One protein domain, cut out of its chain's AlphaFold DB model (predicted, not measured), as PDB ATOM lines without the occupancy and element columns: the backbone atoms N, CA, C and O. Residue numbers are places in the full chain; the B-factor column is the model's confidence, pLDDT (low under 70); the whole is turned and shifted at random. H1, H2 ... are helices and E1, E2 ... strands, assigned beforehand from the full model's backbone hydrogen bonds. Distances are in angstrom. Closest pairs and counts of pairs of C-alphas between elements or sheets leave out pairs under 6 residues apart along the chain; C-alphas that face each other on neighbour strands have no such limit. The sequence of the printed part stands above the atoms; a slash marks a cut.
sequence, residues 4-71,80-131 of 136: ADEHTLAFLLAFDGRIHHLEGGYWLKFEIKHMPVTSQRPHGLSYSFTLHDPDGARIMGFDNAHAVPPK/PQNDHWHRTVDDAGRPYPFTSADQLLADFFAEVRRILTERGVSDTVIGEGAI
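Overview. This is residues 4 to 71 and 80 to 131 of the 136 residues of an uncharacterized protein of Alphaproteobacteria bacterium (UniProt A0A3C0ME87). A twisted six-stranded sheet has the long helix H2 packed along one face, over E3 and E4, with the short helix H1 over E2 on that same face; no named helix covers the other face. The printed part has 120 residues, with two named helices and six named strands in the order H1 E1 E2 E3 E4 E5 H2 E6; the sheet's order is E5 E4 E3 E2 E1 E6, antiparallel throughout. The class is mixed, in two layers, and the whole is compact, with a radius of gyration of the C-alphas of 14.2 A and spans of 40 by 35 by 22 A.

Along the chain. H1, residues 4 to 13, begins with C-alpha 4 at (100.461, 109.612, 25.343) and is 14.4 A long. E1 is residues 18 to 22, E2 27 to 34 with 23.5 A, E3 45 to 52 with 22.5 A, E4 58 to 63 and E5 84 to 86. H2, residues 101 to 118, is 26.3 A long. E6, residues 125 to 130, ends with C-alpha 130 at (84.697, 101.608, 5.125).

Arrangement. E1 to E4 form a meander, each strand the antiparallel neighbour of the one before. Within hydrogen-bond range are N 28 and O 20 of E2 and E1, 2.8 A, N 33 and O 46 of E2 and E3, 2.8 A, and N 49 and O 62 of E3 and E4, 2.8 A. H2 is on the sheet at a height of 9.2 A and runs along the strands; its closest C-alpha pair with E3 is Leu 51 and Val 112, 6.9 A. H2 touches H1 with residues 101 to 102 alone, at a steep tilt of 50 degrees; the closest C-alphas are those of Thr 8 and Ala 101, 5.9 A. In H1 and H2 every O i to N i+4 pair is within hydrogen-bond range.

Size, cuts and confidence. Residues 72 to 79 are not printed, and C-alphas 71 and 80 are 14.8 A apart across the cut. The link from E5 to H2, 14 residues, is long. Among the residues with pLDDT under 70 are 4 to 8, 65 to 71 and 80 to 83.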
ATOM      1  N   ALA A   4     100.169 110.673  26.311       58.72
ATOM      2  CA  ALA A   4     100.461 109.612  25.343       58.72
ATOM      3  C   ALA A   4      99.283 108.637  25.136       58.72
ATOM      4  O   ALA A   4      98.988 108.283  23.999       58.72
ATOM      5  N   ASP A   5      98.563 108.269  26.203       63.19
ATOM      6  CA  ASP A   5      97.418 107.350  26.116       63.19
ATOM      7  C   ASP A   5      96.263 107.982  25.323       63.19
ATOM      8  O   ASP A   5      95.575 107.298  24.569       63.19
ATOM      9  N   GLU A   6      96.069 109.299  25.455       64.38
ATOM     10  CA  GLU A   6      95.041 110.048  24.720       64.38
ATOM     11  C   GLU A   6      95.338 110.111  23.214       64.38
ATOM     12  O   GLU A   6      94.425 109.999  22.396       64.38
ATOM     13  N   HIS A   7      96.614 110.246  22.837       66.69
ATOM     14  CA  HIS A   7      97.023 110.315  21.429       66.69
ATOM     15  C   HIS A   7      96.882 108.952  20.750       66.69
ATOM     16  O   HIS A   7      96.348 108.867  19.642       66.69
ATOM     17  N   THR A   8      97.287 107.876  21.428       68.75
ATOM     18  CA  THR A   8      97.109 106.526  20.892       68.75
ATOM     19  C   THR A   8      95.631 106.127  20.832       68.75
ATOM     20  O   THR A   8      95.199 105.467  19.888       68.75
ATOM     21  N   LEU A   9      94.814 106.565  21.793       73.81
ATOM     22  CA  LEU A   9      93.369 106.336  21.770       73.81
ATOM     23  C   LEU A   9      92.700 107.006  20.561       73.81
ATOM     24  O   LEU A   9      91.901 106.374  19.872       73.81
ATOM     25  N   ALA A  10      93.049 108.265  20.282       76.88
ATOM     26  CA  ALA A  10      92.555 108.980  19.109       76.88
ATOM     27  C   ALA A  10      92.987 108.296  17.802       76.88
ATOM     28  O   ALA A  10      92.188 108.178  16.872       76.88
ATOM     29  N   PHE A  11      94.225 107.797  17.750       78.56
ATOM     30  CA  PHE A  11      94.720 107.024  16.615       78.56
ATOM     31  C   PHE A  11      93.917 105.738  16.402       78.56
ATOM     32  O   PHE A  11      93.501 105.473  15.280       78.56
ATOM     33  N   LEU A  12      93.634 104.978  17.466       80.75
ATOM     34  CA  LEU A  12      92.784 103.787  17.396       80.75
ATOM     35  C   LEU A  12      91.388 104.126  16.876       80.75
ATOM     36  O   LEU A  12      90.918 103.489  15.947       80.75
ATOM     37  N   LEU A  13      90.734 105.147  17.432       83.88
ATOM     38  CA  LEU A  13      89.392 105.550  17.003       83.88
ATOM     39  C   LEU A  13      89.341 105.936  15.518       83.88
ATOM     40  O   LEU A  13      88.314 105.740  14.879       83.88
ATOM     41  N   ALA A  14      90.448 106.410  14.940       85.06
ATOM     42  CA  ALA A  14      90.520 106.684  13.509       85.06
ATOM     43  C   ALA A  14      90.406 105.421  12.632       85.06
ATOM     44  O   ALA A  14      90.153 105.564  11.435       85.06
ATOM     45  N   PHE A  15      90.599 104.218  13.191       85.25
ATOM     46  CA  PHE A  15      90.375 102.934  12.514       85.25
ATOM     47  C   PHE A  15      88.924 102.456  12.583       85.25
ATOM     48  O   PHE A  15      88.609 101.478  11.907       85.25
ATOM     49  N   ASP A  16      88.050 103.098  13.363       88.75
ATOM     50  CA  ASP A  16      86.652 102.676  13.431       88.75
ATOM     51  C   ASP A  16      86.013 102.687  12.041       88.75
ATOM     52  O   ASP A  16      86.201 103.615  11.250       88.75
ATOM     53  N   GLY A  17      85.302 101.612  11.727       88.19
ATOM     54  CA  GLY A  17      84.662 101.435  10.438       88.19
ATOM     55  C   GLY A  17      85.604 101.056   9.301       88.19
ATOM     56  O   GLY A  17      85.117 100.874   8.194       88.19
ATOM     57  N   ARG A  18      86.920 100.914   9.490       92.81
ATOM     58  CA  ARG A  18      87.818 100.598   8.365       92.81
ATOM     59  C   ARG A  18      87.754  99.133   7.952       92.81
ATOM     60  O   ARG A  18      87.681  98.223   8.782       92.81
ATOM     61  N   ILE A  19      87.876  98.917   6.645       95.00
ATOM     62  CA  ILE A  19      88.106  97.614   6.024       95.00
ATOM     63  C   ILE A  19      89.416  97.684   5.245       95.00
ATOM     64  O   ILE A  19      89.574  98.545   4.385       95.00
ATOM     65  N   HIS A  20      90.356  96.784   5.525       95.50
ATOM     66  CA  HIS A  20      91.582  96.665   4.730       95.50
ATOM     67  C   HIS A  20      91.516  95.387   3.901       95.50
ATOM     68  O   HIS A  20      91.487  94.291   4.459       95.50
ATOM     69  N   HIS A  21      91.508  95.521   2.579       95.81
ATOM     70  CA  HIS A  21      91.587  94.399   1.655       95.81
ATOM     71  C   HIS A  21      93.046  93.993   1.463       95.81
ATOM     72  O   HIS A  21      93.902  94.830   1.176       95.81
ATOM     73  N   LEU A  22      93.313  92.705   1.626       96.00
ATOM     74  CA  LEU A  22      94.624  92.087   1.484       96.00
ATOM     75  C   LEU A  22      94.663  91.233   0.213       96.00
ATOM     76  O   LEU A  22      93.642  90.997  -0.445       96.00
ATOM     77  N   GLU A  23      95.847  90.743  -0.135       92.75
ATOM     78  CA  GLU A  23      95.988  89.805  -1.245       92.75
ATOM     79  C   GLU A  23      95.159  88.527  -1.054       92.75
ATOM     80  O   GLU A  23      94.780  88.130   0.049       92.75
ATOM     81  N   GLY A  24      94.853  87.869  -2.173       92.00
ATOM     82  CA  GLY A  24      94.129  86.601  -2.176       92.00
ATOM     83  C   GLY A  24      92.656  86.699  -1.781       92.00
ATOM     84  O   GLY A  24      92.032  85.654  -1.673       92.00
ATOM     85  N   GLY A  25      92.099  87.902  -1.587       93.75
ATOM     86  CA  GLY A  25      90.697  88.123  -1.206       93.75
ATOM     87  C   GLY A  25      90.451  88.180   0.304       93.75
ATOM     88  O   GLY A  25      89.305  88.280   0.734       93.75
ATOM     89  N   TYR A  26      91.510  88.134   1.114       96.44
ATOM     90  CA  TYR A  26      91.417  88.288   2.563       96.44
ATOM     91  C   TYR A  26      91.126  89.741   2.924       96.44
ATOM     92  O   TYR A  26      91.465  90.664   2.181       96.44
ATOM     93  N   TRP A  27      90.523  89.970   4.085       97.12
ATOM     94  CA  TRP A  27      90.268  91.330   4.545       97.12
ATOM     95  C   TRP A  27      90.226  91.440   6.064       97.12
ATOM     96  O   TRP A  27      89.907  90.486   6.779       97.12
ATOM     97  N   LEU A  28      90.582  92.624   6.548       96.12
ATOM     98  CA  LEU A  28      90.528  93.003   7.951       96.12
ATOM     99  C   LEU A  28      89.339  93.921   8.183       96.12
ATOM    100  O   LEU A  28      89.067  94.792   7.357       96.12
ATOM    101  N   LYS A  29      88.681  93.757   9.326       94.69
ATOM    102  CA  LYS A  29      87.614  94.640   9.792       94.69
ATOM    103  C   LYS A  29      88.004  95.266  11.119       94.69
ATOM    104  O   LYS A  29      88.469  94.550  12.010       94.69
ATOM    105  N   PHE A  30      87.754  96.562  11.259       92.94
ATOM    106  CA  PHE A  30      87.982  97.302  12.491       92.94
ATOM    107  C   PHE A  30      86.694  98.001  12.936       92.94
ATOM    108  O   PHE A  30      86.150  98.838  12.223       92.94
ATOM    109  N   GLU A  31      86.208  97.656  14.127       91.00
ATOM    110  CA  GLU A  31      85.098  98.341  14.799       91.00
ATOM    111  C   GLU A  31      85.570  98.787  16.181       91.00
ATOM    112  O   GLU A  31      86.037  97.961  16.968       91.00
ATOM    113  N   ILE A  32      85.503 100.085  16.478       88.44
ATOM    114  CA  ILE A  32      86.091 100.698  17.674       88.44
ATOM    115  C   ILE A  32      85.186 101.819  18.159       88.44
ATOM    116  O   ILE A  32      84.982 102.815  17.483       88.44
ATOM    117  N   LYS A  33      84.699 101.713  19.390       84.94
ATOM    118  CA  LYS A  33      83.836 102.726  19.997       84.94
ATOM    119  C   LYS A  33      84.411 103.193  21.315       84.94
ATOM    120  O   LYS A  33      84.798 102.385  22.164       84.94
ATOM    121  N   HIS A  34      84.402 104.506  21.508       82.88
ATOM    122  CA  HIS A  34      84.660 105.088  22.814       82.88
ATOM    123  C   HIS A  34      83.508 104.750  23.767       82.88
ATOM    124  O   HIS A  34      82.334 104.877  23.421       82.88
ATOM    125  N   MET A  35      83.848 104.318  24.975       80.25
ATOM    126  CA  MET A  35      82.913 103.894  26.010       80.25
ATOM    127  C   MET A  35      83.341 104.465  27.364       80.25
ATOM    128  O   MET A  35      84.522 104.726  27.586       80.25
ATOM    129  N   PRO A  36      82.417 104.615  28.327       76.69
ATOM    130  CA  PRO A  36      82.796 104.950  29.691       76.69
ATOM    131  C   PRO A  36      83.800 103.939  30.260       76.69
ATOM    132  O   PRO A  36      83.649 102.725  30.081       76.69
ATOM    133  N   VAL A  37      84.806 104.439  30.977       81.19
ATOM    134  CA  VAL A  37      85.765 103.598  31.699       81.19
ATOM    135  C   VAL A  37      85.026 102.785  32.760       81.19
ATOM    136  O   VAL A  37      84.257 103.317  33.560       81.19
ATOM    137  N   THR A  38      85.279 101.480  32.782       76.56
ATOM    138  CA  THR A  38      84.744 100.562  33.795       76.56
ATOM    139  C   THR A  38      85.843  99.626  34.278       76.56
ATOM    140  O   THR A  38      86.882  99.496  33.637       76.56
ATOM    141  N   SER A  39      85.612  98.905  35.375       73.12
ATOM    142  CA  SER A  39      86.536  97.848  35.821       73.12
ATOM    143  C   SER A  39      86.746  96.746  34.774       73.12
ATOM    144  O   SER A  39      87.778  96.079  34.787       73.12
ATOM    145  N   GLN A  40      85.782  96.569  33.866       68.12
ATOM    146  CA  GLN A  40      85.830  95.600  32.771       68.12
ATOM    147  C   GLN A  40      86.529  96.140  31.521       68.12
ATOM    148  O   GLN A  40      87.046  95.363  30.724       68.12
ATOM    149  N   ARG A  41      86.523  97.467  31.347       73.38
ATOM    150  CA  ARG A  41      87.109  98.204  30.222       73.38
ATOM    151  C   ARG A  41      87.862  99.411  30.780       73.38
ATOM    152  O   ARG A  41      87.357 100.536  30.700       73.38
ATOM    153  N   PRO A  42      89.036  99.195  31.394       72.44
ATOM    154  CA  PRO A  42      89.783 100.267  32.053       72.44
ATOM    155  C   PRO A  42      90.266 101.336  31.066       72.44
ATOM    156  O   PRO A  42      90.511 102.471  31.461       72.44
ATOM    157  N   HIS A  43      90.334 100.983  29.781       75.81
ATOM    158  CA  HIS A  43      90.747 101.861  28.689       75.81
ATOM    159  C   HIS A  43      89.590 102.623  28.030       75.81
ATOM    160  O   HIS A  43      89.832 103.392  27.108       75.81
ATOM    161  N   GLY A  44      88.338 102.417  28.465       78.69
ATOM    162  CA  GLY A  44      87.186 103.144  27.911       78.69
ATOM    163  C   GLY A  44      86.909 102.835  26.434       78.69
ATOM    164  O   GLY A  44      86.486 103.703  25.678       78.69
ATOM    165  N   LEU A  45      87.166 101.599  26.002       79.25
ATOM    166  CA  LEU A  45      87.008 101.173  24.611       79.25
ATOM    167  C   LEU A  45      86.145  99.922  24.500       79.25
ATOM    168  O   LEU A  45      86.287  98.990  25.292       79.25
ATOM    169  N   SER A  46      85.299  99.888  23.476       84.62
ATOM    170  CA  SER A  46      84.749  98.658  22.910       84.62
ATOM    171  C   SER A  46      85.388  98.442  21.546       84.62
ATOM    172  O   SER A  46      85.375  99.369  20.744       84.62
ATOM    173  N   TYR A  47      85.916  97.255  21.261       87.06
ATOM    174  CA  TYR A  47      86.515  96.967  19.958       87.06
ATOM    175  C   TYR A  47      86.189  95.559  19.450       87.06
ATOM    176  O   TYR A  47      85.919  94.643  20.233       87.06
ATOM    177  N   SER A  48      86.234  95.401  18.127       90.19
ATOM    178  CA  SER A  48      86.234  94.122  17.422       90.19
ATOM    179  C   SER A  48      87.122  94.218  16.183       90.19
ATOM    180  O   SER A  48      86.825  94.974  15.258       90.19
ATOM    181  N   PHE A  49      88.228  93.471  16.185       92.81
ATOM    182  CA  PHE A  49      89.168  93.344  15.070       92.81
ATOM    183  C   PHE A  49      89.119  91.933  14.532       92.81
ATOM    184  O   PHE A  49      89.340  90.984  15.286       92.81
ATOM    185  N   THR A  50      88.858  91.767  13.243       94.25
ATOM    186  CA  THR A  50      88.698  90.437  12.650       94.25
ATOM    187  C   THR A  50      89.471  90.305  11.349       94.25
ATOM    188  O   THR A  50      89.595  91.256  10.583       94.25
ATOM    189  N   LEU A  51      89.991  89.101  11.109       95.56
ATOM    190  CA  LEU A  51      90.511  88.672   9.811       95.56
ATOM    191  C   LEU A  51      89.486  87.740   9.182       95.56
ATOM    192  O   LEU A  51      89.020  86.810   9.847       95.56
ATOM    193  N   HIS A  52      89.192  87.958   7.911       96.06
ATOM    194  CA  HIS A  52      88.280  87.147   7.122       96.06
ATOM    195  C   HIS A  52      88.983  86.551   5.907       96.06
ATOM    196  O   HIS A  52      89.924  87.138   5.365       96.06
ATOM    197  N   ASP A  53      88.524  85.371   5.505       95.06
ATOM    198  CA  ASP A  53      88.940  84.715   4.271       95.06
ATOM    199  C   ASP A  53      88.137  85.225   3.050       95.06
ATOM    200  O   ASP A  53      87.205  86.026   3.209       95.06
ATOM    201  N   PRO A  54      88.490  84.784   1.827       95.38
ATOM    202  CA  PRO A  54      87.817  85.211   0.596       95.38
ATOM    203  C   PRO A  54      86.350  84.786   0.495       95.38
ATOM    204  O   PRO A  54      85.584  85.419  -0.227       95.38
ATOM    205  N   ASP A  55      85.950  83.749   1.235       94.38
ATOM    206  CA  ASP A  55      84.564  83.288   1.324       94.38
ATOM    207  C   ASP A  55      83.762  84.088   2.375       94.38
ATOM    208  O   ASP A  55      82.556  83.897   2.544       94.38
ATOM    209  N   GLY A  56      84.419  85.019   3.079       90.56
ATOM    210  CA  GLY A  56      83.841  85.883   4.104       90.56
ATOM    211  C   GLY A  56      83.844  85.280   5.511       90.56
ATOM    212  O   GLY A  56      83.393  85.939   6.457       90.56
ATOM    213  N   ALA A  57      84.368  84.068   5.698       91.38
ATOM    214  CA  ALA A  57      84.423  83.435   7.008       91.38
ATOM    215  C   ALA A  57      85.484  84.105   7.896       91.38
ATOM    216  O   ALA A  57      86.617  84.353   7.482       91.38
ATOM    217  N   ARG A  58      85.122  84.402   9.153       92.62
ATOM    218  CA  ARG A  58      86.061  84.941  10.153       92.62
ATOM    219  C   ARG A  58      87.108  83.874  10.464       92.62
ATOM    220  O   ARG A  58      86.758  82.810  10.944       92.62
ATOM    221  N   ILE A  59      88.389  84.159  10.274       91.94
ATOM    222  CA  ILE A  59      89.471  83.241  10.653       91.94
ATOM    223  C   ILE A  59      89.852  83.435  12.120       91.94
ATOM    224  O   ILE A  59      90.030  82.466  12.854       91.94
ATOM    225  N   MET A  60      89.970  84.690  12.550       92.50
ATOM    226  CA  MET A  60      90.356  85.059  13.911       92.50
ATOM    227  C   MET A  60      89.755  86.413  14.294       92.50
ATOM    228  O   MET A  60      89.293  87.168  13.436       92.50
ATOM    229  N   GLY A  61      89.774  86.754  15.581       89.88
ATOM    230  CA  GLY A  61      89.549  88.140  15.981       89.88
ATOM    231  C   GLY A  61      89.880  88.453  17.430       89.88
ATOM    232  O   GLY A  61      89.949  87.550  18.262       89.88
ATOM    233  N   PHE A  62      90.071  89.739  17.699       89.12
ATOM    234  CA  PHE A  62      90.261  90.324  19.019       89.12
ATOM    235  C   PHE A  62      89.012  91.139  19.330       89.12
ATOM    236  O   PHE A  62      88.636  92.004  18.543       89.12
ATOM    237  N   ASP A  63      88.369  90.885  20.460       83.62
ATOM    238  CA  ASP A  63      87.209  91.660  20.883       83.62
ATOM    239  C   ASP A  63      87.117  91.737  22.410       83.62
ATOM    240  O   ASP A  63      87.748  90.977  23.148       83.62
ATOM    241  N   ASN A  64      86.362  92.720  22.891       77.06
ATOM    242  CA  ASN A  64      86.092  92.897  24.318       77.06
ATOM    243  C   ASN A  64      84.596  93.114  24.612       77.06
ATOM    244  O   ASN A  64      84.192  93.723  25.619       77.06
ATOM    245  N   ALA A  65      83.753  92.624  23.696       59.59
ATOM    246  CA  ALA A  65      82.302  92.774  23.731       59.59
ATOM    247  C   ALA A  65      81.670  91.997  24.898       59.59
ATOM    248  O   ALA A  65      80.704  92.481  25.495       59.59
ATOM    249  N   HIS A  66      82.245  90.850  25.283       51.44
ATOM    250  CA  HIS A  66      81.693  89.974  26.317       51.44
ATOM    251  C   HIS A  66      82.765  89.377  27.240       51.44
ATOM    252  O   HIS A  66      83.884  89.089  26.829       51.44
ATOM    253  N   ALA A  67      82.405  89.152  28.507       47.56
ATOM    254  CA  ALA A  67      83.228  88.389  29.440       47.56
ATOM    255  C   ALA A  67      83.200  86.901  29.052       47.56
ATOM    256  O   ALA A  67      82.150  86.263  29.168       47.56
ATOM    257  N   VAL A  68      84.330  86.320  28.646       46.62
ATOM    258  CA  VAL A  68      84.433  84.863  28.491       46.62
ATOM    259  C   VAL A  68      84.725  84.241  29.864       46.62
ATOM    260  O   VAL A  68      85.658  84.661  30.554       46.62
ATOM    261  N   PRO A  69      83.956  83.239  30.323       42.91
ATOM    262  CA  PRO A  69      84.316  82.500  31.526       42.91
ATOM    263  C   PRO A  69      85.630  81.727  31.290       42.91
ATOM    264  O   PRO A  69      85.732  80.992  30.307       42.91
ATOM    265  N   PRO A  70      86.642  81.834  32.175       44.69
ATOM    266  CA  PRO A  70      87.928  81.175  31.963       44.69
ATOM    267  C   PRO A  70      87.771  79.648  31.882       44.69
ATOM    268  O   PRO A  70      87.189  79.019  32.772       44.69
ATOM    269  N   LYS A  71      88.330  79.026  30.834       43.50
ATOM    270  CA  LYS A  71      88.458  77.563  30.749       43.50
ATOM    271  C   LYS A  71      89.577  77.089  31.683       43.50
ATOM    272  O   LYS A  71      90.757  77.232  31.381       43.50
ATOM    273  N   PRO A  80      88.882  91.014  35.814       55.16
ATOM    274  CA  PRO A  80      87.601  91.617  35.453       55.16
ATOM    275  C   PRO A  80      87.565  92.106  33.997       55.16
ATOM    276  O   PRO A  80      86.481  92.410  33.511       55.16
ATOM    277  N   GLN A  81      88.720  92.188  33.324       61.03
ATOM    278  CA  GLN A  81      88.821  92.583  31.922       61.03
ATOM    279  C   GLN A  81      88.150  91.566  31.001       61.03
ATOM    280  O   GLN A  81      88.380  90.360  31.100       61.03
ATOM    281  N   ASN A  82      87.348  92.095  30.081       63.19
ATOM    282  CA  ASN A  82      86.630  91.322  29.070       63.19
ATOM    283  C   ASN A  82      87.439  91.149  27.783       63.19
ATOM    284  O   ASN A  82      86.890  90.694  26.785       63.19
ATOM    285  N   ASP A  83      88.711  91.519  27.786       65.50
ATOM    286  CA  ASP A  83      89.554  91.497  26.602       65.50
ATOM    287  C   ASP A  83      89.947  90.051  26.273       65.50
ATOM    288  O   ASP A  83      90.552  89.353  27.096       65.50
ATOM    289  N   HIS A  84      89.554  89.577  25.088       74.94
ATOM    290  CA  HIS A  84      89.810  88.214  24.634       74.94
ATOM    291  C   HIS A  84      90.205  88.181  23.153       74.94
ATOM    292  O   HIS A  84      89.918  89.082  22.366       74.94
ATOM    293  N   TRP A  85      90.868  87.096  22.766       76.12
ATOM    294  CA  TRP A  85      91.129  86.772  21.364       76.12
ATOM    295  C   TRP A  85      90.680  85.350  21.040       76.12
ATOM    296  O   TRP A  85      90.743  84.451  21.885       76.12
ATOM    297  N   HIS A  86      90.249  85.165  19.798       77.19
ATOM    298  CA  HIS A  86      89.819  83.898  19.220       77.19
ATOM    299  C   HIS A  86      90.773  83.540  18.081       77.19
ATOM    300  O   HIS A  86      90.817  84.252  17.075       77.19
ATOM    301  N   ARG A  87      91.543  82.452  18.233       74.44
ATOM    302  CA  ARG A  87      92.485  81.997  17.191       74.44
ATOM    303  C   ARG A  87      91.805  81.285  16.020       74.44
ATOM    304  O   ARG A  87      92.397  81.194  14.951       74.44
ATOM    305  N   THR A  88      90.608  80.753  16.240       71.75
ATOM    306  CA  THR A  88      89.764  80.091  15.236       71.75
ATOM    307  C   THR A  88      88.295  80.410  15.514       71.75
ATOM    308  O   THR A  88      87.963  80.838  16.622       71.75
ATOM    309  N   VAL A  89      87.412  80.159  14.539       63.94
ATOM    310  CA  VAL A  89      85.945  80.304  14.687       63.94
ATOM    311  C   VAL A  89      85.419  79.578  15.928       63.94
ATOM    312  O   VAL A  89      84.590  80.120  16.652       63.94
ATOM    313  N   ASP A  90      85.943  78.379  16.197       66.25
ATOM    314  CA  ASP A  90      85.503  77.522  17.304       66.25
ATOM    315  C   ASP A  90      86.306  77.720  18.606       66.25
ATOM    316  O   ASP A  90      86.096  76.998  19.588       66.25
ATOM    317  N   ASP A  91      87.266  78.656  18.639       71.56
ATOM    318  CA  ASP A  91      88.016  78.946  19.865       71.56
ATOM    319  C   ASP A  91      87.075  79.593  20.886       71.56
ATOM    320  O   ASP A  91      86.352  80.539  20.584       71.56
ATOM    321  N   ALA A  92      87.106  79.108  22.127       62.03
ATOM    322  CA  ALA A  92      86.245  79.613  23.195       62.03
ATOM    323  C   ALA A  92      86.618  81.038  23.645       62.03
ATOM    324  O   ALA A  92      85.910  81.604  24.469       62.03
ATOM    325  N   GLY A  93      87.713  81.594  23.122       66.88
ATOM    326  CA  GLY A  93      88.265  82.877  23.527       66.88
ATOM    327  C   GLY A  93      89.244  82.699  24.683       66.88
ATOM    328  O   GLY A  93      89.003  81.941  25.628       66.88
ATOM    329  N   ARG A  94      90.387  83.382  24.615       68.56
ATOM    330  CA  ARG A  94      91.388  83.384  25.696       68.56
ATOM    331  C   ARG A  94      91.576  84.800  26.227       68.56
ATOM    332  O   ARG A  94      91.627  85.709  25.404       68.56
ATOM    333  N   PRO A  95      91.710  84.993  27.551       71.56
ATOM    334  CA  PRO A  95      91.964  86.316  28.109       71.56
ATOM    335  C   PRO A  95      93.219  86.943  27.499       71.56
ATOM    336  O   PRO A  95      94.253  86.278  27.395       71.56
ATOM    337  N   TYR A  96      93.119  88.213  27.124       71.50
ATOM    338  CA  TYR A  96      94.181  89.006  26.521       71.50
ATOM    339  C   TYR A  96      94.258  90.363  27.240       71.50
ATOM    340  O   TYR A  96      93.516  91.275  26.899       71.50
ATOM    341  N   PRO A  97      95.107  90.512  28.271       64.44
ATOM    342  CA  PRO A  97      95.230  91.780  28.979       64.44
ATOM    343  C   PRO A  97      96.027  92.767  28.123       64.44
ATOM    344  O   PRO A  97      97.257  92.697  28.089       64.44
ATOM    345  N   PHE A  98      95.352  93.683  27.431       70.19
ATOM    346  CA  PHE A  98      96.056  94.723  26.685       70.19
ATOM    347  C   PHE A  98      96.381  95.908  27.595       70.19
ATOM    348  O   PHE A  98      95.554  96.382  28.379       70.19
ATOM    349  N   THR A  99      97.621  96.381  27.510       68.38
ATOM    350  CA  THR A  99      98.121  97.474  28.357       68.38
ATOM    351  C   THR A  99      97.954  98.830  27.683       68.38
ATOM    352  O   THR A  99      97.781  99.833  28.368       68.38
ATOM    353  N   SER A 100      97.988  98.866  26.350       73.06
ATOM    354  CA  SER A 100      97.838 100.080  25.554       73.06
ATOM    355  C   SER A 100      97.228  99.781  24.187       73.06
ATOM    356  O   SER A 100      97.278  98.660  23.679       73.06
ATOM    357  N   ALA A 101      96.674 100.826  23.587       75.31
ATOM    358  CA  ALA A 101      96.122 100.820  22.244       75.31
ATOM    359  C   ALA A 101      97.132 100.353  21.167       75.31
ATOM    360  O   ALA A 101      96.780  99.561  20.292       75.31
ATOM    361  N   ASP A 102      98.398 100.767  21.287       77.94
ATOM    362  CA  ASP A 102      99.491 100.346  20.401       77.94
ATOM    363  C   ASP A 102      99.752  98.840  20.490       77.94
ATOM    364  O   ASP A 102      99.920  98.174  19.469       77.94
ATOM    365  N   GLN A 103      99.754  98.292  21.711       83.00
ATOM    366  CA  GLN A 103      99.977  96.865  21.938       83.00
ATOM    367  C   GLN A 103      98.869  96.022  21.298       83.00
ATOM    368  O   GLN A 103      99.165  95.018  20.654       83.00
ATOM    369  N   LEU A 104      97.610  96.457  21.422       84.38
ATOM    370  CA  LEU A 104      96.461  95.774  20.825       84.38
ATOM    371  C   LEU A 104      96.591  95.682  19.295       84.38
ATOM    372  O   LEU A 104      96.410  94.604  18.728       84.38
ATOM    373  N   LEU A 105      96.925  96.790  18.625       86.25
ATOM    374  CA  LEU A 105      97.128  96.799  17.173       86.25
ATOM    375  C   LEU A 105      98.341  95.951  16.772       86.25
ATOM    376  O   LEU A 105      98.245  95.144  15.849       86.25
ATOM    377  N   ALA A 106      99.466  96.105  17.473       88.44
ATOM    378  CA  ALA A 106     100.687  95.360  17.183       88.44
ATOM    379  C   ALA A 106     100.469  93.842  17.276       88.44
ATOM    380  O   ALA A 106     100.875  93.112  16.367       88.44
ATOM    381  N   ASP A 107      99.791  93.377  18.327       89.44
ATOM    382  CA  ASP A 107      99.499  91.957  18.533       89.44
ATOM    383  C   ASP A 107      98.482  91.427  17.521       89.44
ATOM    384  O   ASP A 107      98.670  90.332  16.983       89.44
ATOM    385  N   PHE A 108      97.452  92.214  17.191       91.31
ATOM    386  CA  PHE A 108      96.501  91.862  16.140       91.31
ATOM    387  C   PHE A 108      97.210  91.653  14.794       91.31
ATOM    388  O   PHE A 108      97.091  90.587  14.187       91.31
ATOM    389  N   PHE A 109      98.016  92.623  14.349       92.44
ATOM    390  CA  PHE A 109      98.744  92.514  13.083       92.44
ATOM    391  C   PHE A 109      99.828  91.431  13.108       92.44
ATOM    392  O   PHE A 109     100.146  90.853  12.068       92.44
ATOM    393  N   ALA A 110     100.435  91.138  14.261       93.06
ATOM    394  CA  ALA A 110     101.363  90.015  14.391       93.06
ATOM    395  C   ALA A 110     100.655  88.668  14.163       93.06
ATOM    396  O   ALA A 110     101.166  87.826  13.422       93.06
ATOM    397  N   GLU A 111      99.464  88.482  14.735       92.56
ATOM    398  CA  GLU A 111      98.694  87.249  14.564       92.56
ATOM    399  C   GLU A 111      98.137  87.104  13.141       92.56
ATOM    400  O   GLU A 111      98.225  86.021  12.559       92.56
ATOM    401  N   VAL A 112      97.654  88.197  12.533       94.38
ATOM    402  CA  VAL A 112      97.266  88.232  11.112       94.38
ATOM    403  C   VAL A 112      98.428  87.774  10.230       94.38
ATOM    404  O   VAL A 112      98.271  86.845   9.437       94.38
ATOM    405  N   ARG A 113      99.619  88.359  10.411       95.00
ATOM    406  CA  ARG A 113     100.824  87.991   9.652       95.00
ATOM    407  C   ARG A 113     101.197  86.527   9.816       95.00
ATOM    408  O   ARG A 113     101.529  85.876   8.826       95.00
ATOM    409  N   ARG A 114     101.111  85.989  11.037       94.50
ATOM    410  CA  ARG A 114     101.349  84.564  11.304       94.50
ATOM    411  C   ARG A 114     100.407  83.688  10.473       94.50
ATOM    412  O   ARG A 114     100.869  82.792   9.774       94.50
ATOM    413  N   ILE A 115      99.105  83.976  10.515       93.25
ATOM    414  CA  ILE A 115      98.070  83.204   9.810       93.25
ATOM    415  C   ILE A 115      98.232  83.295   8.290       93.25
ATOM    416  O   ILE A 115      98.125  82.280   7.603       93.25
ATOM    417  N   LEU A 116      98.482  84.490   7.753       94.38
ATOM    418  CA  LEU A 116      98.653  84.686   6.312       94.38
ATOM    419  C   LEU A 116      99.926  84.004   5.806       94.38
ATOM    420  O   LEU A 116      99.881  83.322   4.785       94.38
ATOM    421  N   THR A 117     101.017  84.063   6.576       94.75
ATOM    422  CA  THR A 117     102.260  83.343   6.261       94.75
ATOM    423  C   THR A 117     102.033  81.830   6.205       94.75
ATOM    424  O   THR A 117     102.465  81.182   5.256       94.75
ATOM    425  N   GLU A 118     101.306  81.257   7.172       93.75
ATOM    426  CA  GLU A 118     100.947  79.825   7.177       93.75
ATOM    427  C   GLU A 118     100.093  79.416   5.968       93.75
ATOM    428  O   GLU A 118     100.118  78.259   5.551       93.75
ATOM    429  N   ARG A 119      99.357  80.370   5.390       92.94
ATOM    430  CA  ARG A 119      98.507  80.186   4.207       92.94
ATOM    431  C   ARG A 119      99.196  80.577   2.897       92.94
ATOM    432  O   ARG A 119      98.589  80.418   1.842       92.94
ATOM    433  N   GLY A 120     100.439  81.062   2.945       94.75
ATOM    434  CA  GLY A 120     101.189  81.510   1.769       94.75
ATOM    435  C   GLY A 120     100.653  82.798   1.133       94.75
ATOM    436  O   GLY A 120     100.767  82.964  -0.077       94.75
ATOM    437  N   VAL A 121     100.048  83.684   1.930       94.00
ATOM    438  CA  VAL A 121      99.430  84.945   1.489       94.00
ATOM    439  C   VAL A 121     100.203  86.140   2.064       94.00
ATOM    440  O   VAL A 121     100.675  86.085   3.199       94.00
ATOM    441  N   SER A 122     100.327  87.220   1.289       92.69
ATOM    442  CA  SER A 122     100.914  88.494   1.729       92.69
ATOM    443  C   SER A 122      99.951  89.278   2.629       92.69
ATOM    444  O   SER A 122      98.752  89.334   2.366       92.69
ATOM    445  N   ASP A 123     100.469  89.947   3.658       91.31
ATOM    446  CA  ASP A 123      99.720  90.889   4.500       91.31
ATOM    447  C   ASP A 123      99.661  92.311   3.914       91.31
ATOM    448  O   ASP A 123      99.212  93.246   4.579       91.31
ATOM    449  N   THR A 124     100.101  92.486   2.665       93.56
ATOM    450  CA  THR A 124     100.050  93.773   1.970       93.56
ATOM    451  C   THR A 124      98.604  94.217   1.774       93.56
ATOM    452  O   THR A 124      97.787  93.496   1.201       93.56
ATOM    453  N   VAL A 125      98.304  95.438   2.217       94.00
ATOM    454  CA  VAL A 125      97.018  96.087   1.957       94.00
ATOM    455  C   VAL A 125      96.982  96.532   0.498       94.00
ATOM    456  O   VAL A 125      97.795  97.350   0.070       94.00
ATOM    457  N   ILE A 126      96.036  95.985  -0.260       95.38
ATOM    458  CA  ILE A 126      95.821  96.280  -1.685       95.38
ATOM    459  C   ILE A 126      94.611  97.191  -1.924       95.38
ATOM    460  O   ILE A 126      94.385  97.639  -3.046       95.38
ATOM    461  N   GLY A 127      93.833  97.470  -0.880       93.19
ATOM    462  CA  GLY A 127      92.710  98.394  -0.928       93.19
ATOM    463  C   GLY A 127      92.180  98.717   0.462       93.19
ATOM    464  O   GLY A 127      92.319  97.929   1.396       93.19
ATOM    465  N   GLU A 128      91.546  99.875   0.585       91.75
ATOM    466  CA  GLU A 128      90.872 100.317   1.802       91.75
ATOM    467  C   GLU A 128      89.402 100.589   1.484       91.75
ATOM    468  O   GLU A 128      89.059 101.083   0.408       91.75
ATOM    469  N   GLY A 129      88.536 100.253   2.427       89.88
ATOM    470  CA  GLY A 129      87.115 100.552   2.406       89.88
ATOM    471  C   GLY A 129      86.649 101.007   3.782       89.88
ATOM    472  O   GLY A 129      87.410 101.010   4.753       89.88
ATOM    473  N   ALA A 130      85.377 101.368   3.866       84.62
ATOM    474  CA  ALA A 130      84.697 101.608   5.125       84.62
ATOM    475  C   ALA A 130      83.501 100.659   5.232       84.62
ATOM    476  O   ALA A 130      82.926 100.264   4.215       84.62
ATOM    477  N   ILE A 131      83.124 100.288   6.452       76.69
ATOM    478  CA  ILE A 131      81.825  99.696   6.736       76.69
ATOM    479  C   ILE A 131      80.807 100.741   6.289       76.69
ATOM    480  O   ILE A 131      80.684 101.793   6.909       76.69
TER     481      ILE A 131